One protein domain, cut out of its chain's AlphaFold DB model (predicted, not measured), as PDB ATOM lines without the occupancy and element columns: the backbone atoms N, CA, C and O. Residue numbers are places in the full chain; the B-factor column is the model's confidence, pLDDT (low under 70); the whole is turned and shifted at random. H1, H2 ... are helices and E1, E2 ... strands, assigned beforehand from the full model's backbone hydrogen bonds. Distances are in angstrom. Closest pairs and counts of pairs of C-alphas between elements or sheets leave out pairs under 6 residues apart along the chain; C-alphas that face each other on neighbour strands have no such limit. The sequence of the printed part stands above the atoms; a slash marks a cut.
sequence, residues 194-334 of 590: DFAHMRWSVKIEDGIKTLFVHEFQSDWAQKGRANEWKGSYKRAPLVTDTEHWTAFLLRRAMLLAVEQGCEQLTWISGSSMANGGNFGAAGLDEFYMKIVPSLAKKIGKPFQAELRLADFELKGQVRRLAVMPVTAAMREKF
ATOM      1  N   ASP A 194       0.429 107.875 106.080       73.81
ATOM      2  CA  ASP A 194       1.577 107.469 105.264       73.81
ATOM      3  C   ASP A 194       2.766 108.400 105.522       73.81
ATOM      4  O   ASP A 194       2.698 109.611 105.291       73.81
ATOM      5  N   PHE A 195       3.878 107.842 105.995       80.50
ATOM      6  CA  PHE A 195       5.060 108.622 106.356       80.50
ATOM      7  C   PHE A 195       6.246 108.382 105.425       80.50
ATOM      8  O   PHE A 195       7.118 109.246 105.313       80.50
ATOM      9  N   ALA A 196       6.297 107.235 104.751       86.38
ATOM     10  CA  ALA A 196       7.333 106.910 103.783       86.38
ATOM     11  C   ALA A 196       6.820 105.895 102.760       86.38
ATOM     12  O   ALA A 196       5.897 105.128 103.035       86.38
ATOM     13  N   HIS A 197       7.465 105.840 101.602       88.00
ATOM     14  CA  HIS A 197       7.205 104.825 100.593       88.00
ATOM     15  C   HIS A 197       8.483 104.367  99.907       88.00
ATOM     16  O   HIS A 197       9.515 105.048  99.898       88.00
ATOM     17  N   MET A 198       8.400 103.172  99.339       92.19
ATOM     18  CA  MET A 198       9.474 102.553  98.586       92.19
ATOM     19  C   MET A 198       8.907 101.828  97.373       92.19
ATOM     20  O   MET A 198       7.941 101.076  97.485       92.19
ATOM     21  N   ARG A 199       9.544 102.013  96.219       91.88
ATOM     22  CA  ARG A 199       9.217 101.292  94.981       91.88
ATOM     23  C   ARG A 199      10.347 100.328  94.677       91.88
ATOM     24  O   ARG A 199      11.506 100.740  94.681       91.88
ATOM     25  N   TRP A 200      10.044  99.066  94.408       94.50
ATOM     26  CA  TRP A 200      11.075  98.047  94.219       94.50
ATOM     27  C   TRP A 200      10.651  96.968  93.223       94.50
ATOM     28  O   TRP A 200       9.473  96.812  92.913       94.50
ATOM     29  N   SER A 201      11.627  96.245  92.681       93.88
ATOM     30  CA  SER A 201      11.382  95.037  91.901       93.88
ATOM     31  C   SER A 201      12.441  93.972  92.149       93.88
ATOM     32  O   SER A 201      13.524  94.263  92.661       93.88
ATOM     33  N   VAL A 202      12.139  92.735  91.770       91.75
ATOM     34  CA  VAL A 202      13.129  91.656  91.695       91.75
ATOM     35  C   VAL A 202      13.577  91.499  90.248       91.75
ATOM     36  O   VAL A 202      12.760  91.251  89.363       91.75
ATOM     37  N   LYS A 203      14.884  91.635  90.022       90.75
ATOM     38  CA  LYS A 203      15.540  91.458  88.722       90.75
ATOM     39  C   LYS A 203      16.419  90.215  88.740       90.75
ATOM     40  O   LYS A 203      16.966  89.865  89.786       90.75
ATOM     41  N   ILE A 204      16.573  89.564  87.594       88.56
ATOM     42  CA  ILE A 204      17.543  88.480  87.411       88.56
ATOM     43  C   ILE A 204      18.459  88.897  86.265       88.56
ATOM     44  O   ILE A 204      18.027  88.936  85.117       88.56
ATOM     45  N   GLU A 205      19.708  89.212  86.590       83.19
ATOM     46  CA  GLU A 205      20.748  89.581  85.624       83.19
ATOM     47  C   GLU A 205      21.918  88.614  85.807       83.19
ATOM     48  O   GLU A 205      22.344  88.376  86.937       83.19
ATOM     49  N   ASP A 206      22.377  87.980  84.726       84.00
ATOM     50  CA  ASP A 206      23.426  86.945  84.748       84.00
ATOM     51  C   ASP A 206      23.185  85.812  85.769       84.00
ATOM     52  O   ASP A 206      24.107  85.269  86.374       84.00
ATOM     53  N   GLY A 207      21.914  85.455  85.986       86.44
ATOM     54  CA  GLY A 207      21.500  84.450  86.973       86.44
ATOM     55  C   GLY A 207      21.473  84.950  88.424       86.44
ATOM     56  O   GLY A 207      21.001  84.227  89.299       86.44
ATOM     57  N   ILE A 208      21.897  86.188  88.684       91.69
ATOM     58  CA  ILE A 208      21.930  86.790  90.018       91.69
ATOM     59  C   ILE A 208      20.593  87.472  90.307       91.69
ATOM     60  O   ILE A 208      20.238  88.503  89.723       91.69
ATOM     61  N   LYS A 209      19.858  86.927  91.278       94.00
ATOM     62  CA  LYS A 209      18.601  87.512  91.754       94.00
ATOM     63  C   LYS A 209      18.886  88.759  92.599       94.00
ATOM     64  O   LYS A 209      19.494  88.677  93.665       94.00
ATOM     65  N   THR A 210      18.439  89.916  92.132       95.69
ATOM     66  CA  THR A 210      18.741  91.234  92.702       95.69
ATOM     67  C   THR A 210      17.461  91.955  93.101       95.69
ATOM     68  O   THR A 210      16.558  92.119  92.283       95.69
ATOM     69  N   LEU A 211      17.387  92.443  94.342       96.62
ATOM     70  CA  LEU A 211      16.358  93.407  94.730       96.62
ATOM     71  C   LEU A 211      16.779  94.795  94.227       96.62
ATOM     72  O   LEU A 211      17.818  95.311  94.637       96.62
ATOM     73  N   PHE A 212      15.988  95.399  93.348       96.25
ATOM     74  CA  PHE A 212      16.246  96.718  92.780       96.25
ATOM     75  C   PHE A 212      15.266  97.739  93.356       96.25
ATOM     76  O   PHE A 212      14.064  97.658  93.109       96.25
ATOM     77  N   VAL A 213      15.762  98.725  94.103       95.81
ATOM     78  CA  VAL A 213      14.935  99.812  94.642       95.81
ATOM     79  C   VAL A 213      14.903 100.982  93.661       95.81
ATOM     80  O   VAL A 213      15.906 101.657  93.428       95.81
ATOM     81  N   HIS A 214      13.720 101.232  93.104       92.69
ATOM     82  CA  HIS A 214      13.446 102.334  92.180       92.69
ATOM     83  C   HIS A 214      13.338 103.676  92.898       92.69
ATOM     84  O   HIS A 214      13.640 104.699  92.297       92.69
ATOM     85  N   GLU A 215      12.891 103.681  94.155       90.75
ATOM     86  CA  GLU A 215      12.729 104.907  94.935       90.75
ATOM     87  C   GLU A 215      12.663 104.643  96.442       90.75
ATOM     88  O   GLU A 215      11.990 103.710  96.881       90.75
ATOM     89  N   PHE A 216      13.290 105.532  97.214       92.19
ATOM     90  CA  PHE A 216      13.027 105.797  98.626       92.19
ATOM     91  C   PHE A 216      12.503 107.230  98.778       92.19
ATOM     92  O   PHE A 216      13.175 108.170  98.344       92.19
ATOM     93  N   GLN A 217      11.351 107.428  99.422       86.62
ATOM     94  CA  GLN A 217      10.778 108.769  99.572       86.62
ATOM     95  C   GLN A 217       9.903 108.910 100.823       86.62
ATOM     96  O   GLN A 217       9.384 107.942 101.374       86.62
ATOM     97  N   SER A 218       9.762 110.157 101.277       88.44
ATOM     98  CA  SER A 218       8.841 110.570 102.333       88.44
ATOM     99  C   SER A 218       8.231 111.926 101.976       88.44
ATOM    100  O   SER A 218       8.862 112.973 102.154       88.44
ATOM    101  N   ASP A 219       6.993 111.909 101.480       81.50
ATOM    102  CA  ASP A 219       6.236 113.128 101.168       81.50
ATOM    103  C   ASP A 219       5.993 113.969 102.415       81.50
ATOM    104  O   ASP A 219       6.080 115.196 102.367       81.50
ATOM    105  N   TRP A 220       5.739 113.318 103.552       82.94
ATOM    106  CA  TRP A 220       5.579 114.008 104.823       82.94
ATOM    107  C   TRP A 220       6.861 114.747 105.202       82.94
ATOM    108  O   TRP A 220       6.800 115.938 105.485       82.94
ATOM    109  N   ALA A 221       8.035 114.113 105.138       84.62
ATOM    110  CA  ALA A 221       9.286 114.788 105.483       84.62
ATOM    111  C   ALA A 221       9.575 115.970 104.546       84.62
ATOM    112  O   ALA A 221      10.037 117.025 104.989       84.62
ATOM    113  N   GLN A 222       9.288 115.815 103.250       81.44
ATOM    114  CA  GLN A 222       9.452 116.886 102.265       81.44
ATOM    115  C   GLN A 222       8.504 118.061 102.541       81.44
ATOM    116  O   GLN A 222       8.964 119.197 102.673       81.44
ATOM    117  N   LYS A 223       7.201 117.796 102.691       80.69
ATOM    118  CA  LYS A 223       6.187 118.825 102.963       80.69
ATOM    119  C   LYS A 223       6.360 119.445 104.349       80.69
ATOM    120  O   LYS A 223       6.210 120.653 104.486       80.69
ATOM    121  N   GLY A 224       6.746 118.660 105.349       83.00
ATOM    122  CA  GLY A 224       7.068 119.117 106.699       83.00
ATOM    123  C   GLY A 224       8.207 120.128 106.698       83.00
ATOM    124  O   GLY A 224       8.043 121.225 107.223       83.00
ATOM    125  N   ARG A 225       9.324 119.835 106.017       85.06
ATOM    126  CA  ARG A 225      10.421 120.807 105.853       85.06
ATOM    127  C   ARG A 225       9.998 122.050 105.073       85.06
ATOM    128  O   ARG A 225      10.317 123.152 105.502       85.06
ATOM    129  N   ALA A 226       9.267 121.878 103.969       83.94
ATOM    130  CA  ALA A 226       8.802 122.996 103.145       83.94
ATOM    131  C   ALA A 226       7.855 123.947 103.903       83.94
ATOM    132  O   ALA A 226       7.815 125.133 103.601       83.94
ATOM    133  N   ASN A 227       7.120 123.432 104.895       82.62
ATOM    134  CA  ASN A 227       6.181 124.197 105.718       82.62
ATOM    135  C   ASN A 227       6.712 124.489 107.134       82.62
ATOM    136  O   ASN A 227       5.927 124.845 108.011       82.62
ATOM    137  N   GLU A 228       8.012 124.304 107.397       85.56
ATOM    138  CA  GLU A 228       8.626 124.500 108.725       85.56
ATOM    139  C   GLU A 228       7.906 123.753 109.867       85.56
ATOM    140  O   GLU A 228       7.870 124.204 111.012       85.56
ATOM    141  N   TRP A 229       7.318 122.601 109.552       82.00
ATOM    142  CA  TRP A 229       6.520 121.772 110.455       82.00
ATOM    143  C   TRP A 229       5.246 122.437 111.011       82.00
ATOM    144  O   TRP A 229       4.762 122.063 112.083       82.00
ATOM    145  N   LYS A 230       4.701 123.434 110.300       76.88
ATOM    146  CA  LYS A 230       3.471 124.165 110.655       76.88
ATOM    147  C   LYS A 230       2.244 123.610 109.913       76.88
ATOM    148  O   LYS A 230       2.352 122.926 108.896       76.88
ATOM    149  N   GLY A 231       1.049 123.931 110.419       73.00
ATOM    150  CA  GLY A 231      -0.224 123.533 109.803       73.00
ATOM    151  C   GLY A 231      -0.458 122.020 109.843       73.00
ATOM    152  O   GLY A 231      -0.306 121.400 110.895       73.00
ATOM    153  N   SER A 232      -0.831 121.435 108.701       67.69
ATOM    154  CA  SER A 232      -1.153 120.004 108.571       67.69
ATOM    155  C   SER A 232       0.069 119.075 108.548       67.69
ATOM    156  O   SER A 232      -0.102 117.865 108.603       67.69
ATOM    157  N   TYR A 233       1.296 119.608 108.474       71.62
ATOM    158  CA  TYR A 233       2.528 118.814 108.365       71.62
ATOM    159  C   TYR A 233       3.377 118.932 109.631       71.62
ATOM    160  O   TYR A 233       4.501 119.429 109.597       71.62
ATOM    161  N   LYS A 234       2.824 118.500 110.769       74.69
ATOM    162  CA  LYS A 234       3.512 118.535 112.068       74.69
ATOM    163  C   LYS A 234       4.658 117.521 112.134       74.69
ATOM    164  O   LYS A 234       4.760 116.609 111.310       74.69
ATOM    165  N   ARG A 235       5.534 117.700 113.125       78.12
ATOM    166  CA  ARG A 235       6.584 116.729 113.466       78.12
ATOM    167  C   ARG A 235       5.943 115.400 113.874       78.12
ATOM    168  O   ARG A 235       4.926 115.402 114.558       78.12
ATOM    169  N   ALA A 236       6.550 114.300 113.449       74.44
ATOM    170  CA  ALA A 236       6.142 112.941 113.783       74.44
ATOM    171  C   ALA A 236       7.381 112.032 113.869       74.44
ATOM    172  O   ALA A 236       8.413 112.369 113.263       74.44
ATOM    173  N   PRO A 237       7.283 110.879 114.555       77.25
ATOM    174  CA  PRO A 237       8.409 109.966 114.698       77.25
ATOM    175  C   PRO A 237       8.973 109.519 113.349       77.25
ATOM    176  O   PRO A 237       8.225 109.343 112.394       77.25
ATOM    177  N   LEU A 238      10.295 109.346 113.245       78.75
ATOM    178  CA  LEU A 238      11.051 108.981 112.019       78.75
ATOM    179  C   LEU A 238      11.023 109.978 110.845       78.75
ATOM    180  O   LEU A 238      11.891 109.893 109.975       78.75
ATOM    181  N   VAL A 239      10.073 110.908 110.791       80.19
ATOM    182  CA  VAL A 239       9.851 111.773 109.617       80.19
ATOM    183  C   VAL A 239      10.701 113.044 109.656       80.19
ATOM    184  O   VAL A 239      11.019 113.620 108.615       80.19
ATOM    185  N   THR A 240      11.098 113.485 110.850       82.94
ATOM    186  CA  THR A 240      11.767 114.779 111.064       82.94
ATOM    187  C   THR A 240      13.172 114.870 110.473       82.94
ATOM    188  O   THR A 240      13.558 115.939 109.999       82.94
ATOM    189  N   ASP A 241      13.918 113.767 110.443       84.81
ATOM    190  CA  ASP A 241      15.261 113.713 109.861       84.81
ATOM    191  C   ASP A 241      15.346 112.639 108.769       84.81
ATOM    192  O   ASP A 241      14.969 111.481 108.960       84.81
ATOM    193  N   THR A 242      15.863 113.067 107.614       88.31
ATOM    194  CA  THR A 242      16.041 112.271 106.399       88.31
ATOM    195  C   THR A 242      16.750 110.948 106.656       88.31
ATOM    196  O   THR A 242      16.349 109.923 106.100       88.31
ATOM    197  N   GLU A 243      17.760 110.922 107.523       89.25
ATOM    198  CA  GLU A 243      18.492 109.693 107.808       89.25
ATOM    199  C   GLU A 243      17.645 108.643 108.539       89.25
ATOM    200  O   GLU A 243      17.912 107.447 108.408       89.25
ATOM    201  N   HIS A 244      16.626 109.046 109.305       86.19
ATOM    202  CA  HIS A 244      15.798 108.118 110.082       86.19
ATOM    203  C   HIS A 244      14.913 107.256 109.200       86.19
ATOM    204  O   HIS A 244      15.057 106.029 109.214       86.19
ATOM    205  N   TRP A 245      14.021 107.884 108.433       88.44
ATOM    206  CA  TRP A 245      13.131 107.145 107.547       88.44
ATOM    207  C   TRP A 245      13.928 106.433 106.449       88.44
ATOM    208  O   TRP A 245      13.604 105.300 106.115       88.44
ATOM    209  N   THR A 246      15.047 106.997 105.978       92.88
ATOM    210  CA  THR A 246      15.914 106.312 104.999       92.88
ATOM    211  C   THR A 246      16.554 105.058 105.584       92.88
ATOM    212  O   THR A 246      16.534 104.002 104.957       92.88
ATOM    213  N   ALA A 247      17.092 105.127 106.807       90.88
ATOM    214  CA  ALA A 247      17.646 103.954 107.482       90.88
ATOM    215  C   ALA A 247      16.576 102.885 107.755       90.88
ATOM    216  O   ALA A 247      16.880 101.692 107.713       90.88
ATOM    217  N   PHE A 248      15.339 103.301 108.041       89.62
ATOM    218  CA  PHE A 248      14.197 102.402 108.180       89.62
ATOM    219  C   PHE A 248      13.879 101.692 106.853       89.62
ATOM    220  O   PHE A 248      13.859 100.460 106.823       89.62
ATOM    221  N   LEU A 249      13.731 102.440 105.753       93.25
ATOM    222  CA  LEU A 249      13.467 101.872 104.427       93.25
ATOM    223  C   LEU A 249      14.602 100.956 103.958       93.25
ATOM    224  O   LEU A 249      14.333  99.886 103.425       93.25
ATOM    225  N   LEU A 250      15.864 101.313 104.221       94.75
ATOM    226  CA  LEU A 250      17.020 100.464 103.915       94.75
ATOM    227  C   LEU A 250      16.990  99.145 104.689       94.75
ATOM    228  O   LEU A 250      17.185  98.090 104.091       94.75
ATOM    229  N   ARG A 251      16.701  99.170 105.999       91.38
ATOM    230  CA  ARG A 251      16.526  97.930 106.778       91.38
ATOM    231  C   ARG A 251      15.406  97.070 106.202       91.38
ATOM    232  O   ARG A 251      15.563  95.853 106.121       91.38
ATOM    233  N   ARG A 252      14.304  97.690 105.763       91.12
ATOM    234  CA  ARG A 252      13.221  96.958 105.104       91.12
ATOM    235  C   ARG A 252      13.643  96.395 103.754       91.12
ATOM    236  O   ARG A 252      13.366  95.230 103.510       91.12
ATOM    237  N   ALA A 253      14.363  97.145 102.929       94.25
ATOM    238  CA  ALA A 253      14.904  96.661 101.662       94.25
ATOM    239  C   ALA A 253      15.857  95.470 101.863       94.25
ATOM    240  O   ALA A 253      15.776  94.489 101.132       94.25
ATOM    241  N   MET A 254      16.714  95.494 102.890       93.12
ATOM    242  CA  MET A 254      17.582  94.354 103.213       93.12
ATOM    243  C   MET A 254      16.769  93.115 103.618       93.12
ATOM    244  O   MET A 254      17.047  92.014 103.148       93.12
ATOM    245  N   LEU A 255      15.742  93.291 104.457       86.75
ATOM    246  CA  LEU A 255      14.833  92.205 104.821       86.75
ATOM    247  C   LEU A 255      14.070  91.677 103.601       86.75
ATOM    248  O   LEU A 255      13.995  90.471 103.430       86.75
ATOM    249  N   LEU A 256      13.562  92.552 102.731       86.88
ATOM    250  CA  LEU A 256      12.914  92.161 101.477       86.88
ATOM    251  C   LEU A 256      13.864  91.383 100.570       86.88
ATOM    252  O   LEU A 256      13.445  90.423  99.942       86.88
ATOM    253  N   ALA A 257      15.141  91.760 100.503       91.38
ATOM    254  CA  ALA A 257      16.115  91.043  99.688       91.38
ATOM    255  C   ALA A 257      16.327  89.617 100.217       91.38
ATOM    256  O   ALA A 257      16.410  88.677  99.427       91.38
ATOM    257  N   VAL A 258      16.346  89.436 101.542       86.38
ATOM    258  CA  VAL A 258      16.364  88.104 102.161       86.38
ATOM    259  C   VAL A 258      15.059  87.357 101.909       86.38
ATOM    260  O   VAL A 258      15.122  86.227 101.431       86.38
ATOM    261  N   GLU A 259      13.909  87.985 102.181       79.31
ATOM    262  CA  GLU A 259      12.577  87.411 101.960       79.31
ATOM    263  C   GLU A 259      12.446  86.934 100.521       79.31
ATOM    264  O   GLU A 259      12.027  85.814 100.327       79.31
ATOM    265  N   GLN A 260      12.884  87.713  99.528       80.12
ATOM    266  CA  GLN A 260      12.805  87.364  98.108       80.12
ATOM    267  C   GLN A 260      13.887  86.388  97.634       80.12
ATOM    268  O   GLN A 260      13.921  86.040  96.451       80.12
ATOM    269  N   GLY A 261      14.776  85.922  98.513       83.75
ATOM    270  CA  GLY A 261      15.882  85.046  98.130       83.75
ATOM    271  C   GLY A 261      16.885  85.717  97.184       83.75
ATOM    272  O   GLY A 261      17.567  85.028  96.432       83.75
ATOM    273  N   CYS A 262      16.968  87.048  97.186       90.88
ATOM    274  CA  CYS A 262      17.947  87.787  96.396       90.88
ATOM    275  C   CYS A 262      19.357  87.568  96.952       90.88
ATOM    276  O   CYS A 262      19.552  87.414  98.161       90.88
ATOM    277  N   GLU A 263      20.352  87.579  96.076       95.19
ATOM    278  CA  GLU A 263      21.777  87.538  96.424       95.19
ATOM    279  C   GLU A 263      22.334  88.932  96.710       95.19
ATOM    280  O   GLU A 263      23.350  89.076  97.391       95.19
ATOM    281  N   GLN A 264      21.660  89.970  96.217       97.25
ATOM    282  CA  GLN A 264      22.080  91.353  96.388       97.25
ATOM    283  C   GLN A 264      20.907  92.341  96.340       97.25
ATOM    284  O   GLN A 264      19.821  92.036  95.841       97.25
ATOM    285  N   LEU A 265      21.153  93.538  96.864       97.00
ATOM    286  CA  LEU A 265      20.276  94.706  96.854       97.00
ATOM    287  C   LEU A 265      21.004  95.866  96.160       97.00
ATOM    288  O   LEU A 265      22.174  96.121  96.444       97.00
ATOM    289  N   THR A 266      20.302  96.595  95.300       96.69
ATOM    290  CA  THR A 266      20.781  97.817  94.635       96.69
ATOM    291  C   THR A 266      19.679  98.881  94.608       96.69
ATOM    292  O   THR A 266      18.514  98.590  94.897       96.69
ATOM    293  N   TRP A 267      20.030 100.122  94.278       95.44
ATOM    294  CA  TRP A 267      19.099 101.250  94.180       95.44
ATOM    295  C   TRP A 267      19.531 102.249  93.100       95.44
ATOM    296  O   TRP A 267      20.665 102.222  92.618       95.44
ATOM    297  N   ILE A 268      18.618 103.141  92.713       92.12
ATOM    298  CA  ILE A 268      18.882 104.181  91.708       92.12
ATOM    299  C   ILE A 268      19.983 105.167  92.132       92.12
ATOM    300  O   ILE A 268      20.189 105.435  93.313       92.12
ATOM    301  N   SER A 269      20.664 105.767  91.155       87.25
ATOM    302  CA  SER A 269      21.796 106.671  91.385       87.25
ATOM    303  C   SER A 269      21.460 108.106  90.964       87.25
ATOM    304  O   SER A 269      21.566 108.479  89.794       87.25
ATOM    305  N   GLY A 270      21.098 108.930  91.948       82.31
ATOM    306  CA  GLY A 270      20.914 110.377  91.807       82.31
ATOM    307  C   GLY A 270      19.800 110.809  90.852       82.31
ATOM    308  O   GLY A 270      18.928 110.039  90.450       82.31
ATOM    309  N   SER A 271      19.844 112.085  90.494       77.75
ATOM    310  CA  SER A 271      18.852 112.799  89.688       77.75
ATOM    311  C   SER A 271      18.701 112.239  88.273       77.75
ATOM    312  O   SER A 271      17.591 112.189  87.756       77.75
ATOM    313  N   SER A 272      19.785 111.739  87.665       74.06
ATOM    314  CA  SER A 272      19.764 111.180  86.301       74.06
ATOM    315  C   SER A 272      18.936 109.897  86.151       74.06
ATOM    316  O   SER A 272      18.711 109.440  85.030       74.06
ATOM    317  N   MET A 273      18.515 109.306  87.273       78.94
ATOM    318  CA  MET A 273      17.696 108.096  87.345       78.94
ATOM    319  C   MET A 273      16.367 108.325  88.080       78.94
ATOM    320  O   MET A 273      15.631 107.371  88.324       78.94
ATOM    321  N   ALA A 274      16.051 109.567  88.449       68.75
ATOM    322  CA  ALA A 274      14.800 109.893  89.114       68.75
ATOM    323  C   ALA A 274      13.633 109.837  88.117       68.75
ATOM    324  O   ALA A 274      13.666 110.484  87.071       68.75
ATOM    325  N   ASN A 275      12.589 109.072  88.442       65.00
ATOM    326  CA  ASN A 275      11.424 108.904  87.578       65.00
ATOM    327  C   ASN A 275      10.199 109.606  88.186       65.00
ATOM    328  O   ASN A 275       9.660 109.132  89.187       65.00
ATOM    329  N   GLY A 276       9.733 110.679  87.533       52.19
ATOM    330  CA  GLY A 276       8.491 111.389  87.867       52.19
ATOM    331  C   GLY A 276       8.627 112.918  87.873       52.19
ATOM    332  O   GLY A 276       8.988 113.495  88.885       52.19
ATOM    333  N   GLY A 277       8.266 113.571  86.758       45.78
ATOM    334  CA  GLY A 277       7.999 115.019  86.669       45.78
ATOM    335  C   GLY A 277       9.213 115.965  86.619       45.78
ATOM    336  O   GLY A 277      10.245 115.728  87.227       45.78
ATOM    337  N   ASN A 278       9.050 117.109  85.938       44.72
ATOM    338  CA  ASN A 278      10.012 118.231  85.867       44.72
ATOM    339  C   ASN A 278      10.233 118.963  87.216       44.72
ATOM    340  O   ASN A 278      10.791 120.061  87.251       44.72
ATOM    341  N   PHE A 279       9.777 118.395  88.331       45.25
ATOM    342  CA  PHE A 279       9.815 119.026  89.644       45.25
ATOM    343  C   PHE A 279      11.056 118.567  90.416       45.25
ATOM    344  O   PHE A 279      11.036 117.580  91.136       45.25
ATOM    345  N   GLY A 280      12.137 119.336  90.266       51.28
ATOM    346  CA  GLY A 280      13.208 119.441  91.258       51.28
ATOM    347  C   GLY A 280      14.182 118.264  91.348       51.28
ATOM    348  O   GLY A 280      14.165 117.510  92.310       51.28
ATOM    349  N   ALA A 281      15.162 118.217  90.441       56.31
ATOM    350  CA  ALA A 281      16.386 117.418  90.602       56.31
ATOM    351  C   ALA A 281      17.255 117.838  91.817       56.31
ATOM    352  O   ALA A 281      18.263 117.198  92.124       56.31
ATOM    353  N   ALA A 282      16.895 118.930  92.500       60.06
ATOM    354  CA  ALA A 282      17.658 119.504  93.598       60.06
ATOM    355  C   ALA A 282      17.670 118.571  94.821       60.06
ATOM    356  O   ALA A 282      16.634 118.273  95.407       60.06
ATOM    357  N   GLY A 283      18.863 118.121  95.214       74.88
ATOM    358  CA  GLY A 283      19.081 117.298  96.409       74.88
ATOM    359  C   GLY A 283      18.992 115.783  96.193       74.88
ATOM    360  O   GLY A 283      19.403 115.034  97.076       74.88
ATOM    361  N   LEU A 284      18.543 115.301  95.025       82.38
ATOM    362  CA  LEU A 284      18.487 113.857  94.736       82.38
ATOM    363  C   LEU A 284      19.874 113.224  94.603       82.38
ATOM    364  O   LEU A 284      20.077 112.102  95.063       82.38
ATOM    365  N   ASP A 285      20.837 113.944  94.024       87.62
ATOM    366  CA  ASP A 285      22.228 113.481  93.969       87.62
ATOM    367  C   ASP A 285      22.816 113.367  95.375       87.62
ATOM    368  O   ASP A 285      23.420 112.358  95.716       87.62
ATOM    369  N   GLU A 286      22.596 114.364  96.231       89.06
ATOM    370  CA  GLU A 286      23.030 114.292  97.627       89.06
ATOM    371  C   GLU A 286      22.374 113.114  98.358       89.06
ATOM    372  O   GLU A 286      23.058 112.342  99.035       89.06
ATOM    373  N   PHE A 287      21.074 112.916  98.160       90.50
ATOM    374  CA  PHE A 287      20.338 111.829  98.783       90.50
ATOM    375  C   PHE A 287      20.846 110.446  98.346       90.50
ATOM    376  O   PHE A 287      21.320 109.671  99.179       90.50
ATOM    377  N   TYR A 288      20.822 110.138  97.048       92.38
ATOM    378  CA  TYR A 288      21.157 108.801  96.543       92.38
ATOM    379  C   TYR A 288      22.659 108.532  96.412       92.38
ATOM    380  O   TYR A 288      23.057 107.369  96.458       92.38
ATOM    381  N   MET A 289      23.499 109.562  96.267       90.75
ATOM    382  CA  MET A 289      24.952 109.383  96.114       90.75
ATOM    383  C   MET A 289      25.720 109.544  97.426       90.75
ATOM    384  O   MET A 289      26.835 109.034  97.531       90.75
ATOM    385  N   LYS A 290      25.165 110.238  98.432       92.31
ATOM    386  CA  LYS A 290      25.839 110.442  99.728       92.31
ATOM    387  C   LYS A 290      25.080 109.807 100.886       92.31
ATOM    388  O   LYS A 290      25.648 108.962 101.579       92.31
ATOM    389  N   ILE A 291      23.814 110.176 101.091       93.62
ATOM    390  CA  ILE A 291      23.046 109.756 102.278       93.62
ATOM    391  C   ILE A 291      22.759 108.251 102.241       93.62
ATOM    392  O   ILE A 291      23.154 107.530 103.161       93.62
ATOM    393  N   VAL A 292      22.132 107.756 101.167       95.62
ATOM    394  CA  VAL A 292      21.761 106.336 101.038       95.62
ATOM    395  C   VAL A 292      22.997 105.420 101.123       95.62
ATOM    396  O   VAL A 292      22.981 104.521 101.967       95.62
ATOM    397  N   PRO A 293      24.108 105.644 100.385       95.62
ATOM    398  CA  PRO A 293      25.288 104.781 100.473       95.62
ATOM    399  C   PRO A 293      25.987 104.836 101.837       95.62
ATOM    400  O   PRO A 293      26.453 103.808 102.330       95.62
ATOM    401  N   SER A 294      26.039 106.009 102.480       96.25
ATOM    402  CA  SER A 294      26.615 106.158 103.826       96.25
ATOM    403  C   SER A 294      25.837 105.340 104.863       96.25
ATOM    404  O   SER A 294      26.423 104.558 105.624       96.25
ATOM    405  N   LEU A 295      24.504 105.445 104.847       95.50
ATOM    406  CA  LEU A 295      23.630 104.670 105.728       95.50
ATOM    407  C   LEU A 295      23.694 103.176 105.416       95.50
ATOM    408  O   LEU A 295      23.822 102.370 106.339       95.50
ATOM    409  N   ALA A 296      23.674 102.805 104.137       96.12
ATOM    410  CA  ALA A 296      23.801 101.424 103.691       96.12
ATOM    411  C   ALA A 296      25.116 100.796 104.182       96.12
ATOM    412  O   ALA A 296      25.093  99.712 104.765       96.12
ATOM    413  N   LYS A 297      26.250 101.502 104.074       96.00
ATOM    414  CA  LYS A 297      27.543 101.047 104.615       96.00
ATOM    415  C   LYS A 297      27.496 100.859 106.134       96.00
ATOM    416  O   LYS A 297      28.009  99.870 106.656       96.00
ATOM    417  N   LYS A 298      26.869 101.793 106.858       93.75
ATOM    418  CA  LYS A 298      26.741 101.731 108.323       93.75
ATOM    419  C   LYS A 298      25.876 100.551 108.780       93.75
ATOM    420  O   LYS A 298      26.252  99.869 109.730       93.75
ATOM    421  N   ILE A 299      24.745 100.313 108.115       91.50
ATOM    422  CA  ILE A 299      23.781  99.255 108.463       91.50
ATOM    423  C   ILE A 299      24.249  97.878 107.962       91.50
ATOM    424  O   ILE A 299      23.949  96.877 108.604       91.50
ATOM    425  N   GLY A 300      25.016  97.813 106.869       93.06
ATOM    426  CA  GLY A 300      25.589  96.572 106.336       93.06
ATOM    427  C   GLY A 300      26.777  96.030 107.141       93.06
ATOM    428  O   GLY A 300      27.004  94.821 107.166       93.06
ATOM    429  N   LYS A 301      27.506  96.897 107.864       93.62
ATOM    430  CA  LYS A 301      28.715  96.527 108.627       93.62
ATOM    431  C   LYS A 301      28.524  95.345 109.600       93.62
ATOM    432  O   LYS A 301      29.364  94.449 109.567       93.62
ATOM    433  N   PRO A 302      27.469  95.279 110.442       90.75
ATOM    434  CA  PRO A 302      27.242  94.137 111.337       90.75
ATOM    435  C   PRO A 302      27.053  92.800 110.607       90.75
ATOM    436  O   PRO A 302      27.269  91.751 111.200       90.75
ATOM    437  N   PHE A 303      26.673  92.840 109.328       93.19
ATOM    438  CA  PHE A 303      26.450  91.669 108.482       93.19
ATOM    439  C   PHE A 303      27.634  91.346 107.571       93.19
ATOM    440  O   PHE A 303      27.507  90.471 106.717       93.19
ATOM    441  N   GLN A 304      28.756  92.063 107.716       93.44
ATOM    442  CA  GLN A 304      29.923  91.954 106.831       93.44
ATOM    443  C   GLN A 304      29.560  92.187 105.350       93.44
ATOM    444  O   GLN A 304      30.183  91.640 104.446       93.44
ATOM    445  N   ALA A 305      28.524  92.996 105.098       94.88
ATOM    446  CA  ALA A 305      28.071  93.339 103.758       94.88
ATOM    447  C   ALA A 305      28.784  94.612 103.282       94.88
ATOM    448  O   ALA A 305      28.423  95.726 103.675       94.88
ATOM    449  N   GLU A 306      29.815  94.452 102.453       95.00
ATOM    450  CA  GLU A 306      30.553  95.573 101.864       95.00
ATOM    451  C   GLU A 306      29.907  96.048 100.561       95.00
ATOM    452  O   GLU A 306      29.576  95.251  99.684       95.00
ATOM    453  N   LEU A 307      29.734  97.367 100.429       96.06
ATOM    454  CA  LEU A 307      29.209  97.959  99.202       96.06
ATOM    455  C   LEU A 307      30.246  97.879  98.085       96.06
ATOM    456  O   LEU A 307      31.377  98.344  98.243       96.06
ATOM    457  N   ARG A 308      29.821  97.368  96.933       95.25
ATOM    458  CA  ARG A 308      30.600  97.340  95.690       95.25
ATOM    459  C   ARG A 308      29.865  98.088  94.585       95.25
ATOM    460  O   ARG A 308      28.680  98.368  94.711       95.25
ATOM    461  N   LEU A 309      30.565  98.411  93.505       95.06
ATOM    462  CA  LEU A 309      29.937  98.935  92.296       95.06
ATOM    463  C   LEU A 309      29.759  97.805  91.285       95.06
ATOM    464  O   LEU A 309      30.686  97.016  91.100       95.06
ATOM    465  N   ALA A 310      28.608  97.755  90.623       93.50
ATOM    466  CA  ALA A 310      28.360  96.866  89.491       93.50
ATOM    467  C   ALA A 310      27.581  97.601  88.397       93.50
ATOM    468  O   ALA A 310      26.899  98.591  88.675       93.50
ATOM    469  N   ASP A 311      27.718  97.122  87.167       93.31
ATOM    470  CA  ASP A 311      27.049  97.681  85.998       93.31
ATOM    471  C   ASP A 311      25.715  96.957  85.777       93.31
ATOM    472  O   ASP A 311      25.660  95.735  85.855       93.31
ATOM    473  N   PHE A 312      24.656  97.726  85.527       90.88
ATOM    474  CA  PHE A 312      23.297  97.248  85.260       90.88
ATOM    475  C   PHE A 312      22.804  97.844  83.945       90.88
ATOM    476  O   PHE A 312      22.965  99.048  83.714       90.88
ATOM    477  N   GLU A 313      22.166  97.043  83.096       89.31
ATOM    478  CA  GLU A 313      21.528  97.544  81.877       89.31
ATOM    479  C   GLU A 313      20.091  97.987  82.172       89.31
ATOM    480  O   GLU A 313      19.187  97.185  82.393       89.31
ATOM    481  N   LEU A 314      19.856  99.299  82.167       88.00
ATOM    482  CA  LEU A 314      18.566  99.890  82.515       88.00
ATOM    483  C   LEU A 314      18.042 100.729  81.355       88.00
ATOM    484  O   LEU A 314      18.637 101.743  80.993       88.00
ATOM    485  N   LYS A 315      16.901 100.321  80.782       84.38
ATOM    486  CA  LYS A 315      16.268 100.988  79.625       84.38
ATOM    487  C   LYS A 315      17.264 101.245  78.472       84.38
ATOM    488  O   LYS A 315      17.278 102.329  77.893       84.38
ATOM    489  N   GLY A 316      18.113 100.257  78.170       83.62
ATOM    490  CA  GLY A 316      19.120 100.324  77.102       83.62
ATOM    491  C   GLY A 316      20.355 101.174  77.427       83.62
ATOM    492  O   GLY A 316      21.110 101.529  76.524       83.62
ATOM    493  N   GLN A 317      20.563 101.543  78.695       87.56
ATOM    494  CA  GLN A 317      21.750 102.263  79.151       87.56
ATOM    495  C   GLN A 317      22.445 101.499  80.272       87.56
ATOM    496  O   GLN A 317      21.823 101.156  81.275       87.56
ATOM    497  N   VAL A 318      23.757 101.309  80.138       89.69
ATOM    498  CA  VAL A 318      24.578 100.741  81.208       89.69
ATOM    499  C   VAL A 318      24.779 101.790  82.300       89.69
ATOM    500  O   VAL A 318      25.238 102.906  82.040       89.69
ATOM    501  N   ARG A 319      24.412 101.443  83.531       90.56
ATOM    502  CA  ARG A 319      24.503 102.302  84.712       90.56
ATOM    503  C   ARG A 319      25.310 101.601  85.793       90.56
ATOM    504  O   ARG A 319      25.011 100.474  86.163       90.56
ATOM    505  N   ARG A 320      26.301 102.304  86.339       92.50
ATOM    506  CA  ARG A 320      27.137 101.804  87.430       92.50
ATOM    507  C   ARG A 320      26.516 102.163  88.777       92.50
ATOM    508  O   ARG A 320      26.456 103.342  89.119       92.50
ATOM    509  N   LEU A 321      26.061 101.162  89.525       94.19
ATOM    510  CA  LEU A 321      25.279 101.326  90.755       94.19
ATOM    511  C   LEU A 321      25.978 100.728  91.973       94.19
ATOM    512  O   LEU A 321      26.781  99.801  91.858       94.19
ATOM    513  N   ALA A 322      25.644 101.255  93.151       95.56
ATOM    514  CA  ALA A 322      26.058 100.687  94.427       95.56
ATOM    515  C   ALA A 322      25.241  99.431  94.749       95.56
ATOM    516  O   ALA A 322      24.016  99.451  94.733       95.56
ATOM    517  N   VAL A 323      25.940  98.354  95.090       96.50
ATOM    518  CA  VAL A 323      25.377  97.032  95.355       96.50
ATOM    519  C   VAL A 323      25.776  96.575  96.747       96.50
ATOM    520  O   VAL A 323      26.960  96.562  97.093       96.50
ATOM    521  N   MET A 324      24.784  96.150  97.524       97.56
ATOM    522  CA  MET A 324      24.959  95.479  98.804       97.56
ATOM    523  C   MET A 324      24.736  93.970  98.636       97.56
ATOM    524  O   MET A 324      23.633  93.571  98.256       97.56
ATOM    525  N   PRO A 325      25.723  93.112  98.940       97.38
ATOM    526  CA  PRO A 325      25.511  91.669  98.951       97.38
ATOM    527  C   PRO A 325      24.625  91.250 100.134       97.38
ATOM    528  O   PRO A 325      24.764  91.758 101.251       97.38
ATOM    529  N   VAL A 326      23.742  90.280  99.903       95.81
ATOM    530  CA  VAL A 326      22.957  89.613 100.948       95.81
ATOM    531  C   VAL A 326      23.791  88.464 101.514       95.81
ATOM    532  O   VAL A 326      23.913  87.399 100.909       95.81
ATOM    533  N   THR A 327      24.392  88.684 102.683       95.75
ATOM    534  CA  THR A 327      25.306  87.721 103.318       95.75
ATOM    535  C   THR A 327      24.565  86.632 104.097       95.75
ATOM    536  O   THR A 327      23.401  86.787 104.468       95.75
ATOM    537  N   ALA A 328      25.254  85.529 104.411       89.12
ATOM    538  CA  ALA A 328      24.702  84.466 105.258       89.12
ATOM    539  C   ALA A 328      24.285  84.984 106.646       89.12
ATOM    540  O   ALA A 328      23.193  84.671 107.105       89.12
ATOM    541  N   ALA A 329      25.093  85.857 107.261       89.38
ATOM    542  CA  ALA A 329      24.770  86.490 108.542       89.38
ATOM    543  C   ALA A 329      23.498  87.353 108.467       89.38
ATOM    544  O   ALA A 329      22.723  87.412 109.422       89.38
ATOM    545  N   MET A 330      23.265  88.022 107.331       88.00
ATOM    546  CA  MET A 330      22.026  88.763 107.091       88.00
ATOM    547  C   MET A 330      20.829  87.815 107.004       88.00
ATOM    548  O   MET A 330      19.823  88.062 107.665       88.00
ATOM    549  N   ARG A 331      20.953  86.719 106.239       84.69
ATOM    550  CA  ARG A 331      19.907  85.694 106.135       84.69
ATOM    551  C   ARG A 331      19.580  85.123 107.505       84.69
ATOM    552  O   ARG A 331      18.451  85.274 107.929       84.69
ATOM    553  N   GLU A 332      20.563  84.601 108.230       81.06
ATOM    554  CA  GLU A 332      20.377  84.023 109.566       81.06
ATOM    555  C   GLU A 332      19.677  84.994 110.528       81.06
ATOM    556  O   GLU A 332      18.694  84.639 111.185       81.06
ATOM    557  N   LYS A 333      20.124  86.258 110.570       78.81
ATOM    558  CA  LYS A 333      19.517  87.269 111.444       78.81
ATOM    559  C   LYS A 333      18.059  87.556 111.085       78.81
ATOM    560  O   LYS A 333      17.275  87.865 111.983       78.81
ATOM    561  N   PHE A 334      17.724  87.531 109.798       73.44
ATOM    562  CA  PHE A 334      16.410  87.920 109.285       73.44
ATOM    563  C   PHE A 334      15.442  86.735 109.154       73.44
ATOM    564  O   PHE A 334      14.238  86.942 109.276       73.44
TER     565      PHE A 334
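What this domain is: This is residues 194 to 334 of the 590 residues of an uncharacterized protein of Janthinobacterium sp. HH102 (UniProt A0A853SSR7). A strongly twisted sheet of five strands curls round one helix, H2, and a second long helix, H3, crosses H2 on the same face of the sheet. The short helix H4 packs on one end of H2, while H1 and the long link after it, residues 227 to 241, lie toward one end of the longest axis. The printed part has 141 residues, with E1 E2 H1 H2 E3 H3 E4 E5 H4 along the chain; the sheet is mixed, in the order E1 E2 E3 E5 E4, and the class is mixed, helices and strands. It is compact, with a radius of gyration of the C-alphas of 15.6 A and spans of 49 by 37 by 22 A.

How they stand to each other: Begin with E1, residues 194 to 205, and E2, residues 208 to 217, an antiparallel hairpin where N 201 and O 212 are 2.8 A apart, within hydrogen-bond range. E2 is parallel to E3, residues 264 to 267, with N 211 and O 264 at 2.9 A. E3 is antiparallel to E5, residues 317 to 325, with N 265 and O 324 at 2.8 A. E5 and E4, residues 308 to 314, form a hairpin, antiparallel, with N 312 and O 319 at 2.8 A. E5 bends by 58 degrees at residue 322; look at 317 to 323 for its pairing with E4 and at 323 to 325 for that with E3. H2, residues 242 to 259, and H3, residues 284 to 303, are on the same face of the sheet, which gives two layers, the sheet and the helices on one face of it. Residues 243 to 251 of H2 touch residues 291 to 299 of H3 at a steep tilt of 56 degrees, with the closest C-alphas, of Ala 247 and Leu 295, 6.3 A apart. H4, residues 328 to 334, touches residues 255 to 258 of H2, with the closest C-alphas, of Val 258 and Arg 331, 5.8 A apart. H1, residues 219 to 226, only grazes the sheet. E2, H1 H2, E3 is a strand-helix-strand unit, two parallel neighbour strands joined through helices; E3, H3, E4 is a split one, with E5 between its strands; both crossovers are right-handed. Each O i to N i+4 pair is within hydrogen-bond range in H1, H2 and H4, and 12 of 16 are in H3.

Where its parts are: Find C-alpha 194 at (1.577, 107.469, 105.264); from there E1 runs 32.8 A and E2 returns 26.4 A. H2 is 25.5 A long, H3 27.3 A and E5 22.8 A. H4 ends at C-alpha 334, (16.410, 87.920, 109.285).

The domain as a whole: The C-alphas farthest apart, of Asp 206 and Gly 231, are 50.3 A apart. The printed part has no cut; the links H1 to H2 and E3 to H3 are long. Look for pLDDT under 70 at residue 232 and residues 274 to 282.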